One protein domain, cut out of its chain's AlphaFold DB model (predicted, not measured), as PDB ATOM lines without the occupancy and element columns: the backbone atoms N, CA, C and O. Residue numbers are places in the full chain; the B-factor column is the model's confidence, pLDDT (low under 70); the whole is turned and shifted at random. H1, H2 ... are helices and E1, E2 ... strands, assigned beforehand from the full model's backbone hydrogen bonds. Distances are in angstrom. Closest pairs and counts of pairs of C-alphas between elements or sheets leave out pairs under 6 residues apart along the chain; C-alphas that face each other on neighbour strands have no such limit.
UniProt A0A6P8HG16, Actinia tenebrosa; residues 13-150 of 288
ATOM      1  N   VAL A  13     248.455 224.168 196.857       83.38
ATOM      2  CA  VAL A  13     247.791 223.385 197.912       83.38
ATOM      3  C   VAL A  13     248.063 221.889 197.753       83.38
ATOM      4  O   VAL A  13     248.323 221.209 198.738       83.38
ATOM      5  N   GLU A  14     248.055 221.382 196.521       81.69
ATOM      6  CA  GLU A  14     248.301 219.968 196.210       81.69
ATOM      7  C   GLU A  14     249.741 219.597 196.551       81.69
ATOM      8  O   GLU A  14     249.982 218.604 197.235       81.69
ATOM      9  N   THR A  15     250.693 220.457 196.185       83.06
ATOM     10  CA  THR A  15     252.099 220.289 196.559       83.06
ATOM     11  C   THR A  15     252.275 220.310 198.082       83.06
ATOM     12  O   THR A  15     252.913 219.422 198.641       83.06
ATOM     13  N   ALA A  16     251.664 221.270 198.786       83.69
ATOM     14  CA  ALA A  16     251.743 221.337 200.248       83.69
ATOM     15  C   ALA A  16     251.159 220.086 200.935       83.69
ATOM     16  O   ALA A  16     251.715 219.622 201.932       83.69
ATOM     17  N   MET A  17     250.082 219.512 200.385       83.81
ATOM     18  CA  MET A  17     249.493 218.258 200.867       83.81
ATOM     19  C   MET A  17     250.378 217.041 200.590       83.81
ATOM     20  O   MET A  17     250.563 216.220 201.485       83.81
ATOM     21  N   GLN A  18     250.982 216.942 199.402       82.44
ATOM     22  CA  GLN A  18     251.896 215.846 199.056       82.44
ATOM     23  C   GLN A  18     253.117 215.787 199.986       82.44
ATOM     24  O   GLN A  18     253.522 214.701 200.398       82.44
ATOM     25  N   TYR A  19     253.672 216.944 200.360       83.56
ATOM     26  CA  TYR A  19     254.808 217.032 201.289       83.56
ATOM     27  C   TYR A  19     254.404 217.036 202.775       83.56
ATOM     28  O   TYR A  19     255.272 217.066 203.646       83.56
ATOM     29  N   GLY A  20     253.106 216.983 203.096       81.25
ATOM     30  CA  GLY A  20     252.619 216.895 204.477       81.25
ATOM     31  C   GLY A  20     252.743 218.188 205.294       81.25
ATOM     32  O   GLY A  20     252.759 218.136 206.524       81.25
ATOM     33  N   HIS A  21     252.828 219.354 204.650       88.00
ATOM     34  CA  HIS A  21     252.934 220.647 205.330       88.00
ATOM     35  C   HIS A  21     251.561 221.145 205.816       88.00
ATOM     36  O   HIS A  21     250.912 221.952 205.149       88.00
ATOM     37  N   ASP A  22     251.125 220.671 206.989       87.75
ATOM     38  CA  ASP A  22     249.769 220.901 207.526       87.75
ATOM     39  C   ASP A  22     249.400 222.388 207.675       87.75
ATOM     40  O   ASP A  22     248.336 222.814 207.237       87.75
ATOM     41  N   ASP A  23     250.295 223.208 208.230       88.50
ATOM     42  CA  ASP A  23     250.035 224.640 208.439       88.50
ATOM     43  C   ASP A  23     249.883 225.416 207.126       88.50
ATOM     44  O   ASP A  23     249.010 226.279 206.987       88.50
ATOM     45  N   VAL A  24     250.730 225.093 206.147       88.00
ATOM     46  CA  VAL A  24     250.751 225.762 204.843       88.00
ATOM     47  C   VAL A  24     249.520 225.361 204.036       88.00
ATOM     48  O   VAL A  24     248.832 226.232 203.505       88.00
ATOM     49  N   ALA A  25     249.198 224.066 203.995       86.81
ATOM     50  CA  ALA A  25     248.015 223.568 203.305       86.81
ATOM     51  C   ALA A  25     246.723 224.137 203.917       86.81
ATOM     52  O   ALA A  25     245.882 224.656 203.183       86.81
ATOM     53  N   ALA A  26     246.596 224.144 205.249       87.31
ATOM     54  CA  ALA A  26     245.436 224.715 205.932       87.31
ATOM     55  C   ALA A  26     245.264 226.218 205.648       87.31
ATOM     56  O   ALA A  26     244.155 226.672 205.362       87.31
ATOM     57  N   SER A  27     246.353 226.992 205.689       86.44
ATOM     58  CA  SER A  27     246.332 228.430 205.382       86.44
ATOM     59  C   SER A  27     245.902 228.706 203.940       86.44
ATOM     60  O   SER A  27     245.092 229.600 203.690       86.44
ATOM     61  N   LEU A  28     246.400 227.914 202.987       85.81
ATOM     62  CA  LEU A  28     246.027 228.061 201.584       85.81
ATOM     63  C   LEU A  28     244.556 227.702 201.347       85.81
ATOM     64  O   LEU A  28     243.870 228.456 200.664       85.81
ATOM     65  N   ILE A  29     244.053 226.622 201.953       86.00
ATOM     66  CA  ILE A  29     242.641 226.211 201.850       86.00
ATOM     67  C   ILE A  29     241.711 227.283 202.418       86.00
ATOM     68  O   ILE A  29     240.703 227.606 201.795       86.00
ATOM     69  N   LYS A  30     242.078 227.904 203.546       85.94
ATOM     70  CA  LYS A  30     241.300 229.007 204.134       85.94
ATOM     71  C   LYS A  30     241.156 230.214 203.206       85.94
ATOM     72  O   LYS A  30     240.165 230.926 203.309       85.94
ATOM     73  N   LYS A  31     242.115 230.421 202.296       84.56
ATOM     74  CA  LYS A  31     242.126 231.505 201.296       84.56
ATOM     75  C   LYS A  31     241.521 231.109 199.945       84.56
ATOM     76  O   LYS A  31     241.523 231.912 199.013       84.56
ATOM     77  N   MET A  32     241.046 229.875 199.802       80.94
ATOM     78  CA  MET A  32     240.330 229.424 198.611       80.94
ATOM     79  C   MET A  32     238.824 229.626 198.786       80.94
ATOM     80  O   MET A  32     238.325 229.723 199.906       80.94
ATOM     81  N   SER A  33     238.091 229.685 197.672       81.62
ATOM     82  CA  SER A  33     236.630 229.654 197.712       81.62
ATOM     83  C   SER A  33     236.142 228.249 198.071       81.62
ATOM     84  O   SER A  33     236.777 227.243 197.733       81.62
ATOM     85  N   HIS A  34     234.977 228.169 198.713       80.38
ATOM     86  CA  HIS A  34     234.369 226.897 199.114       80.38
ATOM     87  C   HIS A  34     234.199 225.919 197.936       80.38
ATOM     88  O   HIS A  34     234.440 224.720 198.077       80.38
ATOM     89  N   LEU A  35     233.828 226.434 196.758       77.00
ATOM     90  CA  LEU A  35     233.646 225.635 195.543       77.00
ATOM     91  C   LEU A  35     234.969 225.067 195.030       77.00
ATOM     92  O   LEU A  35     235.042 223.874 194.748       77.00
ATOM     93  N   SER A  36     236.030 225.879 194.983       79.62
ATOM     94  CA  SER A  36     237.342 225.412 194.531       79.62
ATOM     95  C   SER A  36     237.909 224.325 195.444       79.62
ATOM     96  O   SER A  36     238.504 223.372 194.953       79.62
ATOM     97  N   VAL A  37     237.688 224.417 196.762       81.50
ATOM     98  CA  VAL A  37     238.091 223.351 197.695       81.50
ATOM     99  C   VAL A  37     237.299 222.070 197.433       81.50
ATOM    100  O   VAL A  37     237.878 220.988 197.405       81.50
ATOM    101  N   GLN A  38     235.991 222.164 197.187       79.25
ATOM    102  CA  GLN A  38     235.175 220.988 196.873       79.25
ATOM    103  C   GLN A  38     235.583 220.336 195.543       79.25
ATOM    104  O   GLN A  38     235.627 219.111 195.459       79.25
ATOM    105  N   GLU A  39     235.927 221.123 194.525       78.56
ATOM    106  CA  GLU A  39     236.397 220.627 193.225       78.56
ATOM    107  C   GLU A  39     237.740 219.885 193.307       78.56
ATOM    108  O   GLU A  39     237.959 218.956 192.533       78.56
ATOM    109  N   LEU A  40     238.616 220.222 194.264       78.56
ATOM    110  CA  LEU A  40     239.891 219.511 194.463       78.56
ATOM    111  C   LEU A  40     239.703 218.040 194.857       78.56
ATOM    112  O   LEU A  40     240.499 217.181 194.469       78.56
ATOM    113  N   PHE A  41     238.667 217.760 195.648       77.31
ATOM    114  CA  PHE A  41     238.421 216.436 196.224       77.31
ATOM    115  C   PHE A  41     237.243 215.700 195.572       77.31
ATOM    116  O   PHE A  41     237.024 214.520 195.848       77.31
ATOM    117  N   ARG A  42     236.480 216.367 194.697       75.38
ATOM    118  CA  ARG A  42     235.346 215.780 193.979       75.38
ATOM    119  C   ARG A  42     235.752 215.355 192.571       75.38
ATOM    120  O   ARG A  42     236.377 216.104 191.829       75.38
ATOM    121  N   ALA A  43     235.324 214.163 192.165       68.56
ATOM    122  CA  ALA A  43     235.422 213.740 190.775       68.56
ATOM    123  C   ALA A  43     234.457 214.553 189.904       68.56
ATOM    124  O   ALA A  43     233.256 214.624 190.188       68.56
ATOM    125  N   SER A  44     234.964 215.107 188.804       61.69
ATOM    126  CA  SER A  44     234.110 215.577 187.712       61.69
ATOM    127  C   SER A  44     233.666 214.377 186.869       61.69
ATOM    128  O   SER A  44     234.340 213.350 186.849       61.69
ATOM    129  N   LYS A  45     232.542 214.493 186.147       56.00
ATOM    130  CA  LYS A  45     231.874 213.386 185.422       56.00
ATOM    131  C   LYS A  45     232.797 212.544 184.522       56.00
ATOM    132  O   LYS A  45     232.462 211.404 184.231       56.00
ATOM    133  N   ALA A  46     233.937 213.084 184.087       52.41
ATOM    134  CA  ALA A  46     234.919 212.388 183.252       52.41
ATOM    135  C   ALA A  46     236.320 212.246 183.886       52.41
ATOM    136  O   ALA A  46     237.153 211.517 183.355       52.41
ATOM    137  N   ILE A  47     236.611 212.927 185.001       60.53
ATOM    138  CA  ILE A  47     237.973 213.065 185.542       60.53
ATOM    139  C   ILE A  47     237.967 212.637 187.012       60.53
ATOM    140  O   ILE A  47     237.164 213.128 187.808       60.53
ATOM    141  N   LYS A  48     238.860 211.704 187.371       61.22
ATOM    142  CA  LYS A  48     239.085 211.287 188.767       61.22
ATOM    143  C   LYS A  48     239.465 212.502 189.620       61.22
ATOM    144  O   LYS A  48     240.126 213.407 189.113       61.22
ATOM    145  N   ALA A  49     239.072 212.519 190.895       61.47
ATOM    146  CA  ALA A  49     239.545 213.557 191.805       61.47
ATOM    147  C   ALA A  49     241.080 213.554 191.849       61.47
ATOM    148  O   ALA A  49     241.702 212.488 191.845       61.47
ATOM    149  N   LYS A  50     241.678 214.749 191.861       62.56
ATOM    150  CA  LYS A  50     243.138 214.907 191.880       62.56
ATOM    151  C   LYS A  50     243.746 214.463 193.211       62.56
ATOM    152  O   LYS A  50     244.857 213.947 193.215       62.56
ATOM    153  N   ASN A  51     243.003 214.606 194.312       67.19
ATOM    154  CA  ASN A  51     243.441 214.213 195.650       67.19
ATOM    155  C   ASN A  51     242.469 213.217 196.289       67.19
ATOM    156  O   ASN A  51     241.253 213.425 196.273       67.19
ATOM    157  N   ASP A  52     243.014 212.165 196.903       73.00
ATOM    158  CA  ASP A  52     242.234 211.179 197.652       73.00
ATOM    159  C   ASP A  52     241.987 211.670 199.087       73.00
ATOM    160  O   ASP A  52     242.856 211.605 199.963       73.00
ATOM    161  N   PHE A  53     240.773 212.168 199.331       76.19
ATOM    162  CA  PHE A  53     240.342 212.586 200.663       76.19
ATOM    163  C   PHE A  53     240.283 211.409 201.653       76.19
ATOM    164  O   PHE A  53     240.521 211.599 202.845       76.19
ATOM    165  N   VAL A  54     240.020 210.184 201.177       77.56
ATOM    166  CA  VAL A  54     239.952 208.985 202.025       77.56
ATOM    167  C   VAL A  54     241.319 208.699 202.639       77.56
ATOM    168  O   VAL A  54     241.415 208.474 203.846       77.56
ATOM    169  N   GLU A  55     242.382 208.739 201.835       79.75
ATOM    170  CA  GLU A  55     243.741 208.461 202.306       79.75
ATOM    171  C   GLU A  55     244.271 209.578 203.220       79.75
ATOM    172  O   GLU A  55     244.887 209.291 204.248       79.75
ATOM    173  N   LEU A  56     243.947 210.843 202.920       80.00
ATOM    174  CA  LEU A  56     244.309 211.988 203.764       80.00
ATOM    175  C   LEU A  56     243.704 211.869 205.172       80.00
ATOM    176  O   LEU A  56     244.404 212.026 206.176       80.00
ATOM    177  N   VAL A  57     242.416 211.527 205.258       80.69
ATOM    178  CA  VAL A  57     241.722 211.324 206.538       80.69
ATOM    179  C   VAL A  57     242.211 210.058 207.246       80.69
ATOM    180  O   VAL A  57     242.359 210.062 208.467       80.69
ATOM    181  N   ARG A  58     242.498 208.982 206.505       80.88
ATOM    182  CA  ARG A  58     242.994 207.721 207.070       80.88
ATOM    183  C   ARG A  58     244.344 207.889 207.759       80.88
ATOM    184  O   ARG A  58     244.543 207.335 208.837       80.88
ATOM    185  N   GLN A  59     245.270 208.620 207.138       80.94
ATOM    186  CA  GLN A  59     246.588 208.871 207.722       80.94
ATOM    187  C   GLN A  59     246.517 209.847 208.898       80.94
ATOM    188  O   GLN A  59     247.356 209.770 209.791       80.94
ATOM    189  N   PHE A  60     245.541 210.763 208.884       78.12
ATOM    190  CA  PHE A  60     245.281 211.760 209.929       78.12
ATOM    191  C   PHE A  60     246.516 212.589 210.349       78.12
ATOM    192  O   PHE A  60     246.547 213.188 211.420       78.12
ATOM    193  N   LYS A  61     247.549 212.656 209.493       81.00
ATOM    194  CA  LYS A  61     248.791 213.405 209.748       81.00
ATOM    195  C   LYS A  61     248.592 214.922 209.654       81.00
ATOM    196  O   LYS A  61     249.319 215.666 210.301       81.00
ATOM    197  N   MET A  62     247.618 215.371 208.858       82.06
ATOM    198  CA  MET A  62     247.374 216.785 208.538       82.06
ATOM    199  C   MET A  62     246.060 217.285 209.155       82.06
ATOM    200  O   MET A  62     245.057 217.492 208.468       82.06
ATOM    201  N   LYS A  63     246.036 217.430 210.481       83.62
ATOM    202  CA  LYS A  63     244.814 217.749 211.235       83.62
ATOM    203  C   LYS A  63     244.238 219.121 210.871       83.62
ATOM    204  O   LYS A  63     243.025 219.241 210.695       83.62
ATOM    205  N   LYS A  64     245.069 220.164 210.803       85.00
ATOM    206  CA  LYS A  64     244.599 221.537 210.540       85.00
ATOM    207  C   LYS A  64     244.024 221.654 209.133       85.00
ATOM    208  O   LYS A  64     243.041 222.358 208.929       85.00
ATOM    209  N   THR A  65     244.595 220.911 208.197       86.56
ATOM    210  CA  THR A  65     244.127 220.789 206.818       86.56
ATOM    211  C   THR A  65     242.775 220.089 206.756       86.56
ATOM    212  O   THR A  65     241.865 220.609 206.122       86.56
ATOM    213  N   ILE A  66     242.593 218.972 207.473       86.31
ATOM    214  CA  ILE A  66     241.290 218.287 207.572       86.31
ATOM    215  C   ILE A  66     240.218 219.231 208.127       86.31
ATOM    216  O   ILE A  66     239.127 219.305 207.570       86.31
ATOM    217  N   LEU A  67     240.533 219.974 209.191       85.75
ATOM    218  CA  LEU A  67     239.621 220.968 209.758       85.75
ATOM    219  C   LEU A  67     239.280 222.069 208.749       85.75
ATOM    220  O   LEU A  67     238.106 222.339 208.538       85.75
ATOM    221  N   ALA A  68     240.272 222.624 208.048       84.62
ATOM    222  CA  ALA A  68     240.035 223.637 207.021       84.62
ATOM    223  C   ALA A  68     239.170 223.114 205.856       84.62
ATOM    224  O   ALA A  68     238.363 223.858 205.301       84.62
ATOM    225  N   ILE A  69     239.302 221.833 205.490       86.75
ATOM    226  CA  ILE A  69     238.444 221.193 204.481       86.75
ATOM    227  C   ILE A  69     237.015 221.030 205.010       86.75
ATOM    228  O   ILE A  69     236.064 221.263 204.269       86.75
ATOM    229  N   LEU A  70     236.844 220.647 206.280       86.12
ATOM    230  CA  LEU A  70     235.526 220.557 206.914       86.12
ATOM    231  C   LEU A  70     234.853 221.935 207.014       86.12
ATOM    232  O   LEU A  70     233.666 222.036 206.701       86.12
ATOM    233  N   ASP A  71     235.600 222.986 207.357       84.19
ATOM    234  CA  ASP A  71     235.122 224.374 207.338       84.19
ATOM    235  C   ASP A  71     234.671 224.776 205.923       84.19
ATOM    236  O   ASP A  71     233.627 225.401 205.741       84.19
ATOM    237  N   ALA A  72     235.393 224.334 204.886       83.31
ATOM    238  CA  ALA A  72     235.040 224.598 203.491       83.31
ATOM    239  C   ALA A  72     233.733 223.919 203.032       83.31
ATOM    240  O   ALA A  72     233.140 224.331 202.031       83.31
ATOM    241  N   MET A  73     233.249 222.897 203.753       83.88
ATOM    242  CA  MET A  73     231.954 222.256 203.478       83.88
ATOM    243  C   MET A  73     230.759 223.102 203.938       83.88
ATOM    244  O   MET A  73     229.623 222.814 203.549       83.88
ATOM    245  N   ILE A  74     230.997 224.126 204.759       83.94
ATOM    246  CA  ILE A  74     229.992 225.088 205.204       83.94
ATOM    247  C   ILE A  74     229.972 226.222 204.184       83.94
ATOM    248  O   ILE A  74     230.890 227.032 204.137       83.94
ATOM    249  N   VAL A  75     228.942 226.264 203.341       82.25
ATOM    250  CA  VAL A  75     228.787 227.286 202.304       82.25
ATOM    251  C   VAL A  75     227.731 228.294 202.759       82.25
ATOM    252  O   VAL A  75     226.533 227.983 202.713       82.25
ATOM    253  N   PRO A  76     228.133 229.491 203.216       78.75
ATOM    254  CA  PRO A  76     227.188 230.554 203.519       78.75
ATOM    255  C   PRO A  76     226.535 231.071 202.227       78.75
ATOM    256  O   PRO A  76     227.174 231.180 201.180       78.75
ATOM    257  N   LYS A  77     225.236 231.364 202.287       78.06
ATOM    258  CA  LYS A  77     224.452 231.939 201.194       78.06
ATOM    259  C   LYS A  77     223.776 233.216 201.655       78.06
ATOM    260  O   LYS A  77     223.095 233.239 202.679       78.06
ATOM    261  N   TRP A  78     223.922 234.244 200.835       76.94
ATOM    262  CA  TRP A  78     223.250 235.525 200.986       76.94
ATOM    263  C   TRP A  78     222.072 235.616 200.008       76.94
ATOM    264  O   TRP A  78     222.054 234.900 199.005       76.94
ATOM    265  N   PRO A  79     221.088 236.493 200.261       72.81
ATOM    266  CA  PRO A  79     219.927 236.670 199.385       72.81
ATOM    267  C   PRO A  79     220.268 237.439 198.092       72.81
ATOM    268  O   PRO A  79     219.378 237.751 197.305       72.81
ATOM    269  N   TYR A  80     221.544 237.766 197.879       72.19
ATOM    270  CA  TYR A  80     222.033 238.552 196.754       72.19
ATOM    271  C   TYR A  80     222.339 237.677 195.525       72.19
ATOM    272  O   TYR A  80     222.690 236.505 195.670       72.19
ATOM    273  N   PRO A  81     222.225 238.226 194.302       64.12
ATOM    274  CA  PRO A  81     222.498 237.492 193.069       64.12
ATOM    275  C   PRO A  81     223.968 237.066 192.935       64.12
ATOM    276  O   PRO A  81     224.882 237.687 193.483       64.12
ATOM    277  N   THR A  82     224.195 236.022 192.132       58.59
ATOM    278  CA  THR A  82     225.445 235.245 192.030       58.59
ATOM    279  C   THR A  82     226.690 236.015 191.572       58.59
ATOM    280  O   THR A  82     227.793 235.475 191.588       58.59
ATOM    281  N   SER A  83     226.524 237.261 191.133       55.81
ATOM    282  CA  SER A  83     227.575 238.123 190.587       55.81
ATOM    283  C   SER A  83     228.318 238.957 191.636       55.81
ATOM    284  O   SER A  83     229.304 239.607 191.291       55.81
ATOM    285  N   LEU A  84     227.871 238.966 192.898       58.16
ATOM    286  CA  LEU A  84     228.542 239.713 193.961       58.16
ATOM    287  C   LEU A  84     229.703 238.940 194.611       58.16
ATOM    288  O   LEU A  84     229.729 237.710 194.655       58.16
ATOM    289  N   HIS A  85     230.630 239.703 195.202       57.12
ATOM    290  CA  HIS A  85     231.813 239.226 195.933       57.12
ATOM    291  C   HIS A  85     231.507 238.118 196.964       57.12
ATOM    292  O   HIS A  85     232.328 237.226 197.161       57.12
ATOM    293  N   TYR A  86     230.303 238.113 197.546       54.22
ATOM    294  CA  TYR A  86     229.823 237.120 198.518       54.22
ATOM    295  C   TYR A  86     229.731 235.673 197.995       54.22
ATOM    296  O   TYR A  86     229.536 234.764 198.792       54.22
ATOM    297  N   HIS A  87     229.853 235.429 196.685       56.28
ATOM    298  CA  HIS A  87     229.958 234.068 196.137       56.28
ATOM    299  C   HIS A  87     231.395 233.554 196.011       56.28
ATOM    300  O   HIS A  87     231.610 232.343 195.944       56.28
ATOM    301  N   ASN A  88     232.369 234.466 195.992       63.19
ATOM    302  CA  ASN A  88     233.798 234.162 195.944       63.19
ATOM    303  C   ASN A  88     234.470 234.337 197.311       63.19
ATOM    304  O   ASN A  88     235.701 234.317 197.383       63.19
ATOM    305  N   THR A  89     233.684 234.508 198.376       69.38
ATOM    306  CA  THR A  89     234.179 234.557 199.751       69.38
ATOM    307  C   THR A  89     234.995 233.314 200.052       69.38
ATOM    308  O   THR A  89     234.667 232.186 199.659       69.38
ATOM    309  N   THR A  90     236.116 233.553 200.716       75.94
ATOM    310  CA  THR A  90     237.014 232.484 201.111       75.94
ATOM    311  C   THR A  90     236.509 231.821 202.386       75.94
ATOM    312  O   THR A  90     235.751 232.404 203.164       75.94
ATOM    313  N   VAL A  91     236.953 230.585 202.606       74.19
ATOM    314  CA  VAL A  91     236.543 229.761 203.752       74.19
ATOM    315  C   VAL A  91     236.828 230.444 205.096       74.19
ATOM    316  O   VAL A  91     236.084 230.230 206.050       74.19
ATOM    317  N   GLY A  92     237.889 231.250 205.180       70.25
ATOM    318  CA  GLY A  92     238.277 231.946 206.406       70.25
ATOM    319  C   GLY A  92     237.654 233.326 206.602       70.25
ATOM    320  O   GLY A  92     237.550 233.760 207.738       70.25
ATOM    321  N   GLU A  93     237.249 234.019 205.537       76.00
ATOM    322  CA  GLU A  93     236.850 235.433 205.633       76.00
ATOM    323  C   GLU A  93     235.374 235.615 205.989       76.00
ATOM    324  O   GLU A  93     235.009 236.632 206.564       76.00
ATOM    325  N   TRP A  94     234.510 234.644 205.671       72.00
ATOM    326  CA  TRP A  94     233.060 234.847 205.755       72.00
ATOM    327  C   TRP A  94     232.510 235.070 207.171       72.00
ATOM    328  O   TRP A  94     231.423 235.626 207.311       72.00
ATOM    329  N   GLN A  95     233.235 234.636 208.204       72.75
ATOM    330  CA  GLN A  95     232.846 234.817 209.608       72.75
ATOM    331  C   GLN A  95     233.051 236.257 210.092       72.75
ATOM    332  O   GLN A  95     232.367 236.682 211.019       72.75
ATOM    333  N   ASP A  96     233.946 236.997 209.435       75.31
ATOM    334  CA  ASP A  96     234.330 238.358 209.807       75.31
ATOM    335  C   ASP A  96     233.533 239.427 209.034       75.31
ATOM    336  O   ASP A  96     233.740 240.622 209.242       75.31
ATOM    337  N   LEU A  97     232.624 239.029 208.132       72.75
ATOM    338  CA  LEU A  97     231.751 239.979 207.439       72.75
ATOM    339  C   LEU A  97     230.663 240.517 208.377       72.75
ATOM    340  O   LEU A  97     229.991 239.759 209.076       72.75
ATOM    341  N   GLU A  98     230.437 241.832 208.304       72.56
ATOM    342  CA  GLU A  98     229.343 242.519 209.008       72.56
ATOM    343  C   GLU A  98     227.961 241.989 208.575       72.56
ATOM    344  O   GLU A  98     227.048 241.879 209.391       72.56
ATOM    345  N   ASP A  99     227.821 241.597 207.304       73.81
ATOM    346  CA  ASP A  99     226.592 241.024 206.753       73.81
ATOM    347  C   ASP A  99     226.496 239.512 206.992       73.81
ATOM    348  O   ASP A  99     227.193 238.708 206.363       73.81
ATOM    349  N   HIS A 100     225.538 239.093 207.816       73.31
ATOM    350  CA  HIS A 100     225.301 237.677 208.081       73.31
ATOM    351  C   HIS A 100     224.583 236.955 206.923       73.31
ATOM    352  O   HIS A 100     223.665 237.511 206.309       73.31
ATOM    353  N   PRO A 101     224.951 235.693 206.623       76.94
ATOM    354  CA  PRO A 101     224.275 234.908 205.597       76.94
ATOM    355  C   PRO A 101     222.837 234.574 206.008       76.94
ATOM    356  O   PRO A 101     222.564 234.249 207.164       76.94
ATOM    357  N   THR A 102     221.910 234.587 205.048       74.62
ATOM    358  CA  THR A 102     220.508 234.203 205.285       74.62
ATOM    359  C   THR A 102     220.336 232.697 205.415       74.62
ATOM    360  O   THR A 102     219.485 232.230 206.171       74.62
ATOM    361  N   HIS A 103     221.145 231.922 204.689       79.19
ATOM    362  CA  HIS A 103     221.092 230.466 204.709       79.19
ATOM    363  C   HIS A 103     222.493 229.867 204.717       79.19
ATOM    364  O   HIS A 103     223.402 230.370 204.067       79.19
ATOM    365  N   ILE A 104     222.663 228.743 205.407       79.06
ATOM    366  CA  ILE A 104     223.914 227.982 205.405       79.06
ATOM    367  C   ILE A 104     223.645 226.650 204.716       79.06
ATOM    368  O   ILE A 104     222.836 225.846 205.182       79.06
ATOM    369  N   GLN A 105     224.315 226.411 203.591       79.44
ATOM    370  CA  GLN A 105     224.288 225.118 202.925       79.44
ATOM    371  C   GLN A 105     225.481 224.289 203.390       79.44
ATOM    372  O   GLN A 105     226.628 224.677 203.200       79.44
ATOM    373  N   VAL A 106     225.214 223.113 203.954       80.06
ATOM    374  CA  VAL A 106     226.269 222.176 204.347       80.06
ATOM    375  C   VAL A 106     226.382 221.057 203.319       80.06
ATOM    376  O   VAL A 106     225.489 220.210 203.199       80.06
ATOM    377  N   CYS A 107     227.486 221.069 202.572       77.94
ATOM    378  CA  CYS A 107     227.806 220.092 201.536       77.94
ATOM    379  C   CYS A 107     228.531 218.885 202.145       77.94
ATOM    380  O   CYS A 107     229.756 218.812 202.157       77.94
ATOM    381  N   CYS A 108     227.763 217.917 202.643       76.19
ATOM    382  CA  CYS A 108     228.300 216.704 203.268       76.19
ATOM    383  C   CYS A 108     228.770 215.637 202.264       76.19
ATOM    384  O   CYS A 108     229.225 214.577 202.688       76.19
ATOM    385  N   ASP A 109     228.638 215.885 200.959       75.94
ATOM    386  CA  ASP A 109     228.892 214.893 199.908       75.94
ATOM    387  C   ASP A 109     230.311 214.315 199.986       75.94
ATOM    388  O   ASP A 109     230.500 213.132 199.716       75.94
ATOM    389  N   LEU A 110     231.290 215.121 200.422       79.38
ATOM    390  CA  LEU A 110     232.690 214.709 200.557       79.38
ATOM    391  C   LEU A 110     232.932 213.684 201.678       79.38
ATOM    392  O   LEU A 110     233.960 213.016 201.703       79.38
ATOM    393  N   LEU A 111     231.998 213.529 202.613       82.06
ATOM    394  CA  LEU A 111     232.139 212.582 203.722       82.06
ATOM    395  C   LEU A 111     231.748 211.147 203.347       82.06
ATOM    396  O   LEU A 111     232.095 210.213 204.075       82.06
ATOM    397  N   ASP A 112     231.080 210.980 202.203       80.38
ATOM    398  CA  ASP A 112     230.622 209.699 201.662       80.38
ATOM    399  C   ASP A 112     231.227 209.401 200.270       80.38
ATOM    400  O   ASP A 112     230.694 208.578 199.527       80.38
ATOM    401  N   VAL A 113     232.337 210.057 199.899       80.69
ATOM    402  CA  VAL A 113     233.030 209.779 198.626       80.69
ATOM    403  C   VAL A 113     233.835 208.481 198.655       80.69
ATOM    404  O   VAL A 113     234.387 208.079 199.680       80.69
ATOM    405  N   ASP A 114     233.933 207.860 197.481       78.81
ATOM    406  CA  ASP A 114     234.886 206.789 197.178       78.81
ATOM    407  C   ASP A 114     236.332 207.336 197.072       78.81
ATOM    408  O   ASP A 114     236.535 208.546 196.971       78.81
ATOM    409  N   LYS A 115     237.342 206.456 197.003       75.31
ATOM    410  CA  LYS A 115     238.771 206.788 196.795       75.31
ATOM    411  C   LYS A 115     239.030 207.684 195.583       75.31
ATOM    412  O   LYS A 115     240.027 208.388 195.510       75.31
ATOM    413  N   ASN A 116     238.134 207.643 194.597       74.25
ATOM    414  CA  ASN A 116     238.221 208.477 193.401       74.25
ATOM    415  C   ASN A 116     237.525 209.843 193.551       74.25
ATOM    416  O   ASN A 116     237.418 210.553 192.553       74.25
ATOM    417  N   GLY A 117     236.993 210.188 194.730       74.25
ATOM    418  CA  GLY A 117     236.222 211.414 194.981       74.25
ATOM    419  C   GLY A 117     234.806 211.397 194.391       74.25
ATOM    420  O   GLY A 117     234.201 212.447 194.161       74.25
ATOM    421  N   ARG A 118     234.274 210.210 194.078       80.50
ATOM    422  CA  ARG A 118     232.941 210.044 193.476       80.50
ATOM    423  C   ARG A 118     231.873 209.973 194.570       80.50
ATOM    424  O   ARG A 118     232.039 209.172 195.488       80.50
ATOM    425  N   PRO A 119     230.779 210.751 194.477       80.00
ATOM    426  CA  PRO A 119     229.662 210.641 195.408       80.00
ATOM    427  C   PRO A 119     228.847 209.358 195.153       80.00
ATOM    428  O   PRO A 119     228.864 208.840 194.033       80.00
ATOM    429  N   PRO A 120     228.059 208.886 196.135       76.00
ATOM    430  CA  PRO A 120     227.286 207.642 196.033       76.00
ATOM    431  C   PRO A 120     226.203 207.660 194.943       76.00
ATOM    432  O   PRO A 120     225.727 206.611 194.528       76.00
ATOM    433  N   SER A 121     225.809 208.841 194.458       76.56
ATOM    434  CA  SER A 121     224.865 208.993 193.342       76.56
ATOM    435  C   SER A 121     225.505 208.821 191.956       76.56
ATOM    436  O   SER A 121     224.799 208.897 190.954       76.56
ATOM    437  N   HIS A 122     226.829 208.655 191.868       77.25
ATOM    438  CA  HIS A 122     227.536 208.505 190.595       77.25
ATOM    439  C   HIS A 122     227.414 207.060 190.067       77.25
ATOM    440  O   HIS A 122     227.589 206.132 190.854       77.25
ATOM    441  N   PRO A 123     227.180 206.834 188.756       79.06
ATOM    442  CA  PRO A 123     227.026 205.484 188.192       79.06
ATOM    443  C   PRO A 123     228.255 204.595 188.426       79.06
ATOM    444  O   PRO A 123     228.121 203.442 188.818       79.06
ATOM    445  N   ASP A 124     229.455 205.160 188.280       81.69
ATOM    446  CA  ASP A 124     230.719 204.443 188.505       81.69
ATOM    447  C   ASP A 124     231.229 204.520 189.960       81.69
ATOM    448  O   ASP A 124     232.443 204.566 190.199       81.69
ATOM    449  N   TYR A 125     230.333 204.648 190.940       79.88
ATOM    450  CA  TYR A 125     230.717 204.661 192.351       79.88
ATOM    451  C   TYR A 125     231.243 203.281 192.769       79.88
ATOM    452  O   TYR A 125     230.532 202.280 192.677       79.88
ATOM    453  N   ILE A 126     232.489 203.226 193.247       79.25
ATOM    454  CA  ILE A 126     233.049 201.996 193.807       79.25
ATOM    455  C   ILE A 126     232.701 201.971 195.290       79.25
ATOM    456  O   ILE A 126     233.013 202.895 196.039       79.25
ATOM    457  N   TYR A 127     232.037 200.901 195.719       74.81
ATOM    458  CA  TYR A 127     231.671 200.743 197.118       74.81
ATOM    459  C   TYR A 127     232.920 200.673 198.004       74.81
ATOM    460  O   TYR A 127     233.687 199.709 197.958       74.81
ATOM    461  N   CYS A 128     233.091 201.690 198.848       68.06
ATOM    462  CA  CYS A 128     234.098 201.708 199.894       68.06
ATOM    463  C   CYS A 128     233.502 201.222 201.223       68.06
ATOM    464  O   CYS A 128     232.559 201.837 201.720       68.06
ATOM    465  N   PRO A 129     234.065 200.175 201.858       66.75
ATOM    466  CA  PRO A 129     233.562 199.685 203.142       66.75
ATOM    467  C   PRO A 129     233.792 200.676 204.293       66.75
ATOM    468  O   PRO A 129     233.090 200.610 205.296       66.75
ATOM    469  N   LYS A 130     234.768 201.587 204.163       78.69
ATOM    470  CA  LYS A 130     235.108 202.609 205.161       78.69
ATOM    471  C   LYS A 130     235.152 203.975 204.491       78.69
ATOM    472  O   LYS A 130     236.067 204.240 203.714       78.69
ATOM    473  N   SER A 131     234.154 204.810 204.770       81.38
ATOM    474  CA  SER A 131     234.082 206.169 204.229       81.38
ATOM    475  C   SER A 131     234.974 207.141 205.017       81.38
ATOM    476  O   SER A 131     235.366 206.837 206.150       81.38
ATOM    477  N   PRO A 132     235.283 208.333 204.476       81.00
ATOM    478  CA  PRO A 132     235.983 209.380 205.223       81.00
ATOM    479  C   PRO A 132     235.317 209.704 206.563       81.00
ATOM    480  O   PRO A 132     236.001 209.859 207.571       81.00
ATOM    481  N   PHE A 133     233.978 209.720 206.603       83.69
ATOM    482  CA  PHE A 133     233.226 209.901 207.845       83.69
ATOM    483  C   PHE A 133     233.621 208.885 208.925       83.69
ATOM    484  O   PHE A 133     233.837 209.269 210.070       83.69
ATOM    485  N   TYR A 134     233.758 207.609 208.555       82.38
ATOM    486  CA  TYR A 134     234.128 206.542 209.484       82.38
ATOM    487  C   TYR A 134     235.507 206.787 210.110       82.38
ATOM    488  O   TYR A 134     235.660 206.740 211.333       82.38
ATOM    489  N   TYR A 135     236.505 207.118 209.286       82.19
ATOM    490  CA  TYR A 135     237.852 207.400 209.780       82.19
ATOM    491  C   TYR A 135     237.883 208.645 210.675       82.19
ATOM    492  O   TYR A 135     238.537 208.619 211.716       82.19
ATOM    493  N   LEU A 136     237.122 209.696 210.343       82.19
ATOM    494  CA  LEU A 136     236.977 210.864 211.219       82.19
ATOM    495  C   LEU A 136     236.380 210.474 212.573       82.19
ATOM    496  O   LEU A 136     236.920 210.863 213.608       82.19
ATOM    497  N   THR A 137     235.317 209.664 212.592       77.31
ATOM    498  CA  THR A 137     234.697 209.213 213.849       77.31
ATOM    499  C   THR A 137     235.616 208.317 214.678       77.31
ATOM    500  O   THR A 137     235.629 208.432 215.902       77.31
ATOM    501  N   GLN A 138     236.443 207.487 214.039       77.31
ATOM    502  CA  GLN A 138     237.425 206.654 214.733       77.31
ATOM    503  C   GLN A 138     238.504 207.508 215.418       77.31
ATOM    504  O   GLN A 138     238.850 207.260 216.571       77.31
ATOM    505  N   GLN A 139     239.005 208.543 214.741       74.06
ATOM    506  CA  GLN A 139     240.011 209.455 215.307       74.06
ATOM    507  C   GLN A 139     239.428 210.376 216.392       74.06
ATOM    508  O   GLN A 139     240.121 210.781 217.328       74.06
ATOM    509  N   CYS A 140     238.127 210.665 216.321       68.38
ATOM    510  CA  CYS A 140     237.414 211.378 217.377       68.38
ATOM    511  C   CYS A 140     237.389 210.598 218.704       68.38
ATOM    512  O   CYS A 140     237.529 211.205 219.765       68.38
ATOM    513  N   GLN A 141     237.244 209.267 218.662       65.56
ATOM    514  CA  GLN A 141     237.250 208.423 219.867       65.56
ATOM    515  C   GLN A 141     238.614 208.401 220.570       65.56
ATOM    516  O   GLN A 141     238.679 208.228 221.785       65.56
ATOM    517  N   THR A 142     239.704 208.550 219.817       62.81
ATOM    518  CA  THR A 142     241.064 208.382 220.334       62.81
ATOM    519  C   THR A 142     241.707 209.685 220.793       62.81
ATOM    520  O   THR A 142     242.479 209.644 221.747       62.81
ATOM    521  N   LEU A 143     241.436 210.824 220.140       54.56
ATOM    522  CA  LEU A 143     242.344 211.973 220.248       54.56
ATOM    523  C   LEU A 143     241.709 213.367 220.369       54.56
ATOM    524  O   LEU A 143     242.432 214.272 220.782       54.56
ATOM    525  N   GLN A 144     240.423 213.596 220.059       61.12
ATOM    526  CA  GLN A 144     239.841 214.951 220.149       61.12
ATOM    527  C   GLN A 144     238.310 214.998 220.229       61.12
ATOM    528  O   GLN A 144     237.615 214.651 219.276       61.12
ATOM    529  N   LYS A 145     237.793 215.581 221.318       63.12
ATOM    530  CA  LYS A 145     236.372 215.948 221.455       63.12
ATOM    531  C   LYS A 145     235.985 217.117 220.537       63.12
ATOM    532  O   LYS A 145     234.868 217.143 220.035       63.12
ATOM    533  N   ASP A 146     236.919 218.025 220.251       65.19
ATOM    534  CA  ASP A 146     236.659 219.257 219.484       65.19
ATOM    535  C   ASP A 146     236.252 218.995 218.028       65.19
ATOM    536  O   ASP A 146     235.471 219.748 217.454       65.19
ATOM    537  N   LEU A 147     236.730 217.895 217.435       67.50
ATOM    538  CA  LEU A 147     236.371 217.513 216.070       67.50
ATOM    539  C   LEU A 147     234.916 217.014 215.986       67.50
ATOM    540  O   LEU A 147     234.239 217.287 215.002       67.50
ATOM    541  N   ILE A 148     234.398 216.358 217.031       63.56
ATOM    542  CA  ILE A 148     233.002 215.876 217.086       63.56
ATOM    543  C   ILE A 148     232.019 217.050 217.074       63.56
ATOM    544  O   ILE A 148     230.964 216.970 216.446       63.56
ATOM    545  N   PHE A 149     232.371 218.148 217.746       67.06
ATOM    546  CA  PHE A 149     231.529 219.343 217.815       67.06
ATOM    547  C   PHE A 149     231.501 220.146 216.514       67.06
ATOM    548  O   PHE A 149     230.723 221.095 216.408       67.06
ATOM    549  N   HIS A 150     232.291 219.760 215.509       79.81
ATOM    550  CA  HIS A 150     232.235 220.406 214.211       79.81
ATOM    551  C   HIS A 150     230.820 220.267 213.611       79.81
ATOM    552  O   HIS A 150     230.310 219.145 213.477       79.81
TER     553      HIS A 150
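This is residues 13 to 150 of the 288 residues of a protein of Actinia tenebrosa (UniProt A0A6P8HG16). A small antiparallel hairpin, E1 and E2, runs on from a mostly helical body in which H5 is nearest the middle, H2 lies side by side with H5, and H1 folds back on H2. H3 meets H5 at a steep tilt, while H4 and the first part of H7 make a second pair side by side, with H6 at the beginning of H7; residues 141 to 146, from the end of H7 into H8, stick out. The 138 printed residues hold eight named helices and two named strands in the order H1 H2 H3 H4 H5 E1 E2 H6 H7 H8, and the one sheet has the order E1, E2, antiparallel. The class is mostly helix, with 61 residues in named helices and 8 in named strands. The whole is compact, with a radius of gyration of the C-alphas of 15.3 A and spans of 41 by 36 by 28 A.

E1 is residues 74 to 77, 9.7 A from first to last C-alpha, beginning at C-alpha 74 at (229.992, 225.088, 205.204). E2 is residues 103 to 106, 9.8 A long. Just before E1 comes H5, residues 63 to 72, 14.2 A. H1 is residues 13 to 18, 8.7 A, and begins at C-alpha 13 at (247.791, 223.385, 197.912). H2 is residues 22 to 30, 12.2 A, H3 residues 34 to 41, 11.6 A, and H4 residues 53 to 59, 10.1 A. After E2 come H6, residues 108 to 112, 7.6 A, and the longest helix, H7, residues 132 to 143, 16.5 A. H8 is residues 145 to 148, 5.5 A, and ends at C-alpha 148 at (233.002, 215.876, 217.086).

E1 and E2 are a hairpin of antiparallel neighbours, their directions at 153 degrees; N 75 and O 105 are 2.8 A apart, and N 77 and O 103 are 2.7 A apart, both within hydrogen-bond range. The closest C-alphas of H3 and E1, those of His 34 and Val 75, are 6.4 A apart. H3 touches H5, closest at the C-alphas of His 34 and Ala 72, 5.0 A, at a steep tilt of 54 degrees, opposite ways. H5 touches H2, closest at the C-alphas of Ala 26 and Thr 65, 4.2 A, at a shallow tilt of 9 degrees, the same way. H1 and H2 form a helical hairpin and touch, closest at the C-alphas of Ala 16 and Ala 25, 5.3 A, at a shallow tilt of 26 degrees, opposite ways. H1 and H5 are only just apart, closest 8.4 A. H4 and H5 are close but not clearly touching, the C-alphas of Val 57 and Ile 66 being the closest at 7.1 A. H7 touches H4 with residues 132 to 136 alone, closest at the C-alphas of Val 54 and Pro 132, 5.1 A, at a shallow tilt of 26 degrees, the same way. H7 touches H6 with residues 132 to 133 alone, closest at the C-alphas of Leu 111 and Phe 133, 5.0 A. H8 only just touches H7, with 3 pairs of C-alphas within 8 A, the closest being those of Cys 140 and Ile 148, 6.3 A. Every O i to N i+4 pair is within hydrogen-bond range in H1, H2, H4 and H5, against 3 of 4 in H3, 7 of 8 in H7 and 0 of 1 in H6, which has 2 of 2 O i to N i+3 pairs within range; H8 is too short for an O i to N i+4 pair.

The two C-alphas farthest apart, those of Ser 83 and Thr 142, are 44.2 A apart. The printed part has no cut. The long links are H3 to H4 with 11 residues, E1 to E2 with 25, and H6 to H7 with 19. Mean pLDDT of the printed part is 76.1; it is under 70 at residues 43 to 51, 81 to 89, 128 to 129 and 140 to 149.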